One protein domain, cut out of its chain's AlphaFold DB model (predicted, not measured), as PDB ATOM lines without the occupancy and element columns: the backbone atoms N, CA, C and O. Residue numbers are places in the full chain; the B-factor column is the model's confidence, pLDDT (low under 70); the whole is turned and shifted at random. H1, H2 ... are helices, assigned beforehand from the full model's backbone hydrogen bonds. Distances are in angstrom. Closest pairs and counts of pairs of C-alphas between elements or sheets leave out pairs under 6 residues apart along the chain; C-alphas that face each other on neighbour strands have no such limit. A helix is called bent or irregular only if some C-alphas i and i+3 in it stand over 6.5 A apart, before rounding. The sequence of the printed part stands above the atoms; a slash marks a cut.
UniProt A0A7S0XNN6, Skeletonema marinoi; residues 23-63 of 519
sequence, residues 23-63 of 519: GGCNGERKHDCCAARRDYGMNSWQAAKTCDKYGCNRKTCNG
ATOM      1  N   GLY A  23      41.945   7.827  20.917       53.16
ATOM      2  CA  GLY A  23      41.936   9.247  21.259       53.16
ATOM      3  C   GLY A  23      42.001   9.401  22.773       53.16
ATOM      4  O   GLY A  23      41.000   9.168  23.439       53.16
ATOM      5  N   GLY A  24      43.175   9.733  23.315       60.75
ATOM      6  CA  GLY A  24      43.379   9.867  24.759       60.75
ATOM      7  C   GLY A  24      42.385  10.824  25.433       60.75
ATOM      8  O   GLY A  24      41.863  11.747  24.816       60.75
ATOM      9  N   CYS A  25      42.131  10.603  26.721       83.25
ATOM     10  CA  CYS A  25      41.175  11.378  27.506       83.25
ATOM     11  C   CYS A  25      41.678  12.802  27.813       83.25
ATOM     12  O   CYS A  25      42.385  13.031  28.801       83.25
ATOM     13  N   ASN A  26      41.326  13.760  26.956       83.38
ATOM     14  CA  ASN A  26      41.679  15.174  27.063       83.38
ATOM     15  C   ASN A  26      40.479  16.082  26.722       83.38
ATOM     16  O   ASN A  26      39.460  15.614  26.216       83.38
ATOM     17  N   GLY A  27      40.585  17.375  27.054       82.88
ATOM     18  CA  GLY A  27      39.564  18.384  26.743       82.88
ATOM     19  C   GLY A  27      38.158  18.008  27.222       82.88
ATOM     20  O   GLY A  27      37.975  17.567  28.356       82.88
ATOM     21  N   GLU A  28      37.182  18.145  26.330       68.50
ATOM     22  CA  GLU A  28      35.760  17.872  26.578       68.50
ATOM     23  C   GLU A  28      35.483  16.391  26.900       68.50
ATOM     24  O   GLU A  28      34.670  16.082  27.760       68.50
ATOM     25  N   ARG A  29      36.255  15.449  26.336       78.56
ATOM     26  CA  ARG A  29      36.150  14.011  26.669       78.56
ATOM     27  C   ARG A  29      36.487  13.739  28.133       78.56
ATOM     28  O   ARG A  29      35.854  12.916  28.795       78.56
ATOM     29  N   LYS A  30      37.510  14.439  28.632       86.25
ATOM     30  CA  LYS A  30      37.873  14.427  30.048       86.25
ATOM     31  C   LYS A  30      36.784  15.103  30.873       86.25
ATOM     32  O   LYS A  30      36.389  14.524  31.877       86.25
ATOM     33  N   HIS A  31      36.280  16.257  30.434       80.88
ATOM     34  CA  HIS A  31      35.191  16.961  31.108       80.88
ATOM     35  C   HIS A  31      33.956  16.068  31.281       80.88
ATOM     36  O   HIS A  31      33.554  15.824  32.412       80.88
ATOM     37  N   ASP A  32      33.436  15.480  30.204       79.00
ATOM     38  CA  ASP A  32      32.252  14.614  30.221       79.00
ATOM     39  C   ASP A  32      32.438  13.382  31.115       79.00
ATOM     40  O   ASP A  32      31.565  13.036  31.916       79.00
ATOM     41  N   CYS A  33      33.590  12.710  31.014       87.25
ATOM     42  CA  CYS A  33      33.903  11.582  31.890       87.25
ATOM     43  C   CYS A  33      33.981  12.017  33.363       87.25
ATOM     44  O   CYS A  33      33.478  11.316  34.248       87.25
ATOM     45  N   CYS A  34      34.605  13.158  33.653       87.31
ATOM     46  CA  CYS A  34      34.763  13.636  35.022       87.31
ATOM     47  C   CYS A  34      33.460  14.172  35.610       87.31
ATOM     48  O   CYS A  34      33.175  13.875  36.770       87.31
ATOM     49  N   ALA A  35      32.622  14.820  34.805       79.31
ATOM     50  CA  ALA A  35      31.266  15.200  35.168       79.31
ATOM     51  C   ALA A  35      30.428  13.953  35.476       79.31
ATOM     52  O   ALA A  35      29.815  13.873  36.538       79.31
ATOM     53  N   ALA A  36      30.491  12.914  34.636       76.31
ATOM     54  CA  ALA A  36      29.804  11.652  34.905       76.31
ATOM     55  C   ALA A  36      30.289  10.985  36.208       76.31
ATOM     56  O   ALA A  36      29.482  10.501  37.002       76.31
ATOM     57  N   ARG A  37      31.600  10.982  36.486       85.06
ATOM     58  CA  ARG A  37      32.151  10.444  37.747       85.06
ATOM     59  C   ARG A  37      31.766  11.262  38.975       85.06
ATOM     60  O   ARG A  37      31.590  10.667  40.037       85.06
ATOM     61  N   ARG A  38      31.656  12.584  38.846       86.38
ATOM     62  CA  ARG A  38      31.181  13.479  39.907       86.38
ATOM     63  C   ARG A  38      29.708  13.216  40.208       86.38
ATOM     64  O   ARG A  38      29.352  13.019  41.364       86.38
ATOM     65  N   ASP A  39      28.886  13.149  39.168       74.69
ATOM     66  CA  ASP A  39      27.429  13.130  39.298       74.69
ATOM     67  C   ASP A  39      26.889  11.747  39.696       74.69
ATOM     68  O   ASP A  39      25.944  11.647  40.475       74.69
ATOM     69  N   TYR A  40      27.503  10.665  39.203       74.62
ATOM     70  CA  TYR A  40      27.056   9.292  39.477       74.62
ATOM     71  C   TYR A  40      27.935   8.559  40.498       74.62
ATOM     72  O   TYR A  40      27.626   7.441  40.905       74.62
ATOM     73  N   GLY A  41      29.042   9.168  40.925       74.81
ATOM     74  CA  GLY A  41      30.041   8.551  41.788       74.81
ATOM     75  C   GLY A  41      31.112   7.785  41.006       74.81
ATOM     76  O   GLY A  41      30.854   7.130  39.992       74.81
ATOM     77  N   MET A  42      32.340   7.834  41.531       76.31
ATOM     78  CA  MET A  42      33.578   7.349  40.896       76.31
ATOM     79  C   MET A  42      33.572   5.886  40.428       76.31
ATOM     80  O   MET A  42      34.371   5.530  39.555       76.31
ATOM     81  N   ASN A  43      32.717   5.055  41.028       74.94
ATOM     82  CA  ASN A  43      32.623   3.615  40.774       74.94
ATOM     83  C   ASN A  43      31.285   3.200  40.145       74.94
ATOM     84  O   ASN A  43      31.036   2.004  40.006       74.94
ATOM     85  N   SER A  44      30.406   4.143  39.803       77.69
ATOM     86  CA  SER A  44      29.140   3.784  39.166       77.69
ATOM     87  C   SER A  44      29.371   3.202  37.776       77.69
ATOM     88  O   SER A  44      30.282   3.604  37.046       77.69
ATOM     89  N   TRP A  45      28.517   2.251  37.400       72.06
ATOM     90  CA  TRP A  45      28.531   1.674  36.061       72.06
ATOM     91  C   TRP A  45      28.254   2.739  34.987       72.06
ATOM     92  O   TRP A  45      28.874   2.702  33.931       72.06
ATOM     93  N   GLN A  46      27.407   3.730  35.284       73.81
ATOM     94  CA  GLN A  46      27.125   4.868  34.405       73.81
ATOM     95  C   GLN A  46      28.392   5.678  34.118       73.81
ATOM     96  O   GLN A  46      28.744   5.883  32.959       73.81
ATOM     97  N   ALA A  47      29.128   6.076  35.162       76.12
ATOM     98  CA  ALA A  47      30.385   6.795  34.989       76.12
ATOM     99  C   ALA A  47      31.442   5.944  34.272       76.12
ATOM    100  O   ALA A  47      32.199   6.468  33.460       76.12
ATOM    101  N   ALA A  48      31.491   4.633  34.536       76.00
ATOM    102  CA  ALA A  48      32.382   3.720  33.829       76.00
ATOM    103  C   ALA A  48      32.048   3.651  32.331       76.00
ATOM    104  O   ALA A  48      32.934   3.886  31.523       76.00
ATOM    105  N   LYS A  49      30.776   3.453  31.958       75.25
ATOM    106  CA  LYS A  49      30.326   3.397  30.558       75.25
ATOM    107  C   LYS A  49      30.633   4.699  29.810       75.25
ATOM    108  O   LYS A  49      31.182   4.650  28.711       75.25
ATOM    109  N   THR A  50      30.348   5.853  30.419       75.25
ATOM    110  CA  THR A  50      30.666   7.168  29.836       75.25
ATOM    111  C   THR A  50      32.172   7.368  29.685       75.25
ATOM    112  O   THR A  50      32.637   7.808  28.642       75.25
ATOM    113  N   CYS A  51      32.974   7.013  30.688       84.19
ATOM    114  CA  CYS A  51      34.426   7.150  30.597       84.19
ATOM    115  C   CYS A  51      35.061   6.158  29.613       84.19
ATOM    116  O   CYS A  51      35.967   6.542  28.876       84.19
ATOM    117  N   ASP A  52      34.569   4.920  29.552       81.44
ATOM    118  CA  ASP A  52      35.034   3.886  28.624       81.44
ATOM    119  C   ASP A  52      34.754   4.292  27.170       81.44
ATOM    120  O   ASP A  52      35.629   4.135  26.316       81.44
ATOM    121  N   LYS A  53      33.590   4.912  26.902       77.81
ATOM    122  CA  LYS A  53      33.247   5.539  25.608       77.81
ATOM    123  C   LYS A  53      34.309   6.546  25.156       77.81
ATOM    124  O   LYS A  53      34.581   6.662  23.967       77.81
ATOM    125  N   TYR A  54      34.931   7.247  26.102       80.12
ATOM    126  CA  TYR A  54      35.913   8.296  25.841       80.12
ATOM    127  C   TYR A  54      37.375   7.864  26.041       80.12
ATOM    128  O   TYR A  54      38.274   8.704  25.986       80.12
ATOM    129  N   GLY A  55      37.640   6.576  26.295       81.69
ATOM    130  CA  GLY A  55      38.990   6.088  26.602       81.69
ATOM    131  C   GLY A  55      39.584   6.695  27.884       81.69
ATOM    132  O   GLY A  55      40.805   6.766  28.049       81.69
ATOM    133  N   CYS A  56      38.733   7.172  28.791       85.50
ATOM    134  CA  CYS A  56      39.105   7.784  30.057       85.50
ATOM    135  C   CYS A  56      39.183   6.736  31.164       85.50
ATOM    136  O   CYS A  56      38.268   5.939  31.354       85.50
ATOM    137  N   ASN A  57      40.254   6.760  31.957       85.31
ATOM    138  CA  ASN A  57      40.379   5.866  33.104       85.31
ATOM    139  C   ASN A  57      40.074   6.604  34.414       85.31
ATOM    140  O   ASN A  57      39.941   7.825  34.466       85.31
ATOM    141  N   ARG A  58      39.984   5.852  35.514       76.50
ATOM    142  CA  ARG A  58      39.663   6.415  36.832       76.50
ATOM    143  C   ARG A  58      40.609   7.508  37.299       76.50
ATOM    144  O   ARG A  58      40.161   8.464  37.920       76.50
ATOM    145  N   LYS A  59      41.897   7.384  36.992       82.06
ATOM    146  CA  LYS A  59      42.895   8.374  37.402       82.06
ATOM    147  C   LYS A  59      42.763   9.669  36.618       82.06
ATOM    148  O   LYS A  59      43.277  10.683  37.070       82.06
ATOM    149  N   THR A  60      42.079   9.648  35.476       83.88
ATOM    150  CA  THR A  60      41.963  10.824  34.627       83.88
ATOM    151  C   THR A  60      41.189  11.959  35.299       83.88
ATOM    152  O   THR A  60      41.458  13.113  34.995       83.88
ATOM    153  N   CYS A  61      40.315  11.666  36.263       83.19
ATOM    154  CA  CYS A  61      39.528  12.685  36.966       83.19
ATOM    155  C   CYS A  61      40.067  13.080  38.342       83.19
ATOM    156  O   CYS A  61      39.485  13.943  38.994       83.19
ATOM    157  N   ASN A  62      41.178  12.484  38.785       75.69
ATOM    158  CA  ASN A  62      41.818  12.884  40.036       75.69
ATOM    159  C   ASN A  62      42.352  14.318  39.899       75.69
ATOM    160  O   ASN A  62      43.118  14.590  38.974       75.69
ATOM    161  N   GLY A  63      41.952  15.211  40.808       70.50
ATOM    162  CA  GLY A  63      42.345  16.621  40.786       70.50
ATOM    163  C   GLY A  63      41.641  17.470  39.724       70.50
ATOM    164  O   GLY A  63      41.971  18.637  39.587       70.50
TER     165      GLY A  63
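What this domain is: This is residues 23 to 63 of the 519 residues of a protein of Skeletonema marinoi (UniProt A0A7S0XNN6). What shape appears as the printed part is followed from its first residue? After a short lead, residues 23 to 26, the helices H1 and H2 form a helical hairpin, lying side by side and running opposite ways, and the short helix H3 packs on H1 at one side of this pair. The three centres make a triangle, with H1 touching both others. What is it made of? The printed part has 41 residues with three named helices, in the order H1, H2, H3 along the chain, and no named strand; the class is all helix. How closely is it gathered? It is compact and rounded, with a radius of gyration of the C-alphas of 8.5 A and spans of 23 by 20 by 15 A.

How they stand to each other: How do the first two helices stand to each other? H1, residues 27 to 40, and H2, residues 45 to 53, form a helical hairpin and touch, their closest C-alphas being those of Cys 33 and Cys 51, 4.6 A apart. Their lines stand at a shallow tilt of 9 degrees, opposite ways. Where does the third helix come in? H3, residues 58 to 61, touches H1, and the closest C-alphas of the two are those of Cys 34 and Cys 61, 5.2 A apart. H2 and H3 are near each other, with their closest C-alphas 8.2 A apart. What do the backbone N and O atoms show? In H1 and H2 every O i to N i+4 pair is within hydrogen-bond range. H3, with four residues, is too short for such a pair, and its one O i to N i+3 pair is not within range.

Where its parts are: Where does H1 run? It begins at C-alpha 27 at (39.564, 18.384, 26.743) and ends at C-alpha 40 at (27.056, 9.292, 39.477), 20.0 A from first to last C-alpha. Where is H2? Its 9 residues begin with C-alpha 45 at (28.531, 1.674, 36.061), and it measures 12.1 A from first to last C-alpha. Where does H3 end? It ends at C-alpha 61 at (39.528, 12.685, 36.966). H3 is neither bent nor irregular, but only just: C-alphas 58 and 61 are 6.3 A apart.

The domain as a whole: How far does the printed part reach? The two C-alphas farthest apart are those of Gly 23 and Gly 41, at 23.7 A, and the first and last printed C-alphas, those of Gly 23 and Gly 63, are 20.9 A apart. Are there cuts or long links? The printed part has no cut, and the links H1 to H2 and H2 to H3 are both tight, with 4 residues each. Where is the model's confidence low? The mean pLDDT of the printed part is 78.2, and residues 23 to 24 and residue 28 are under 70.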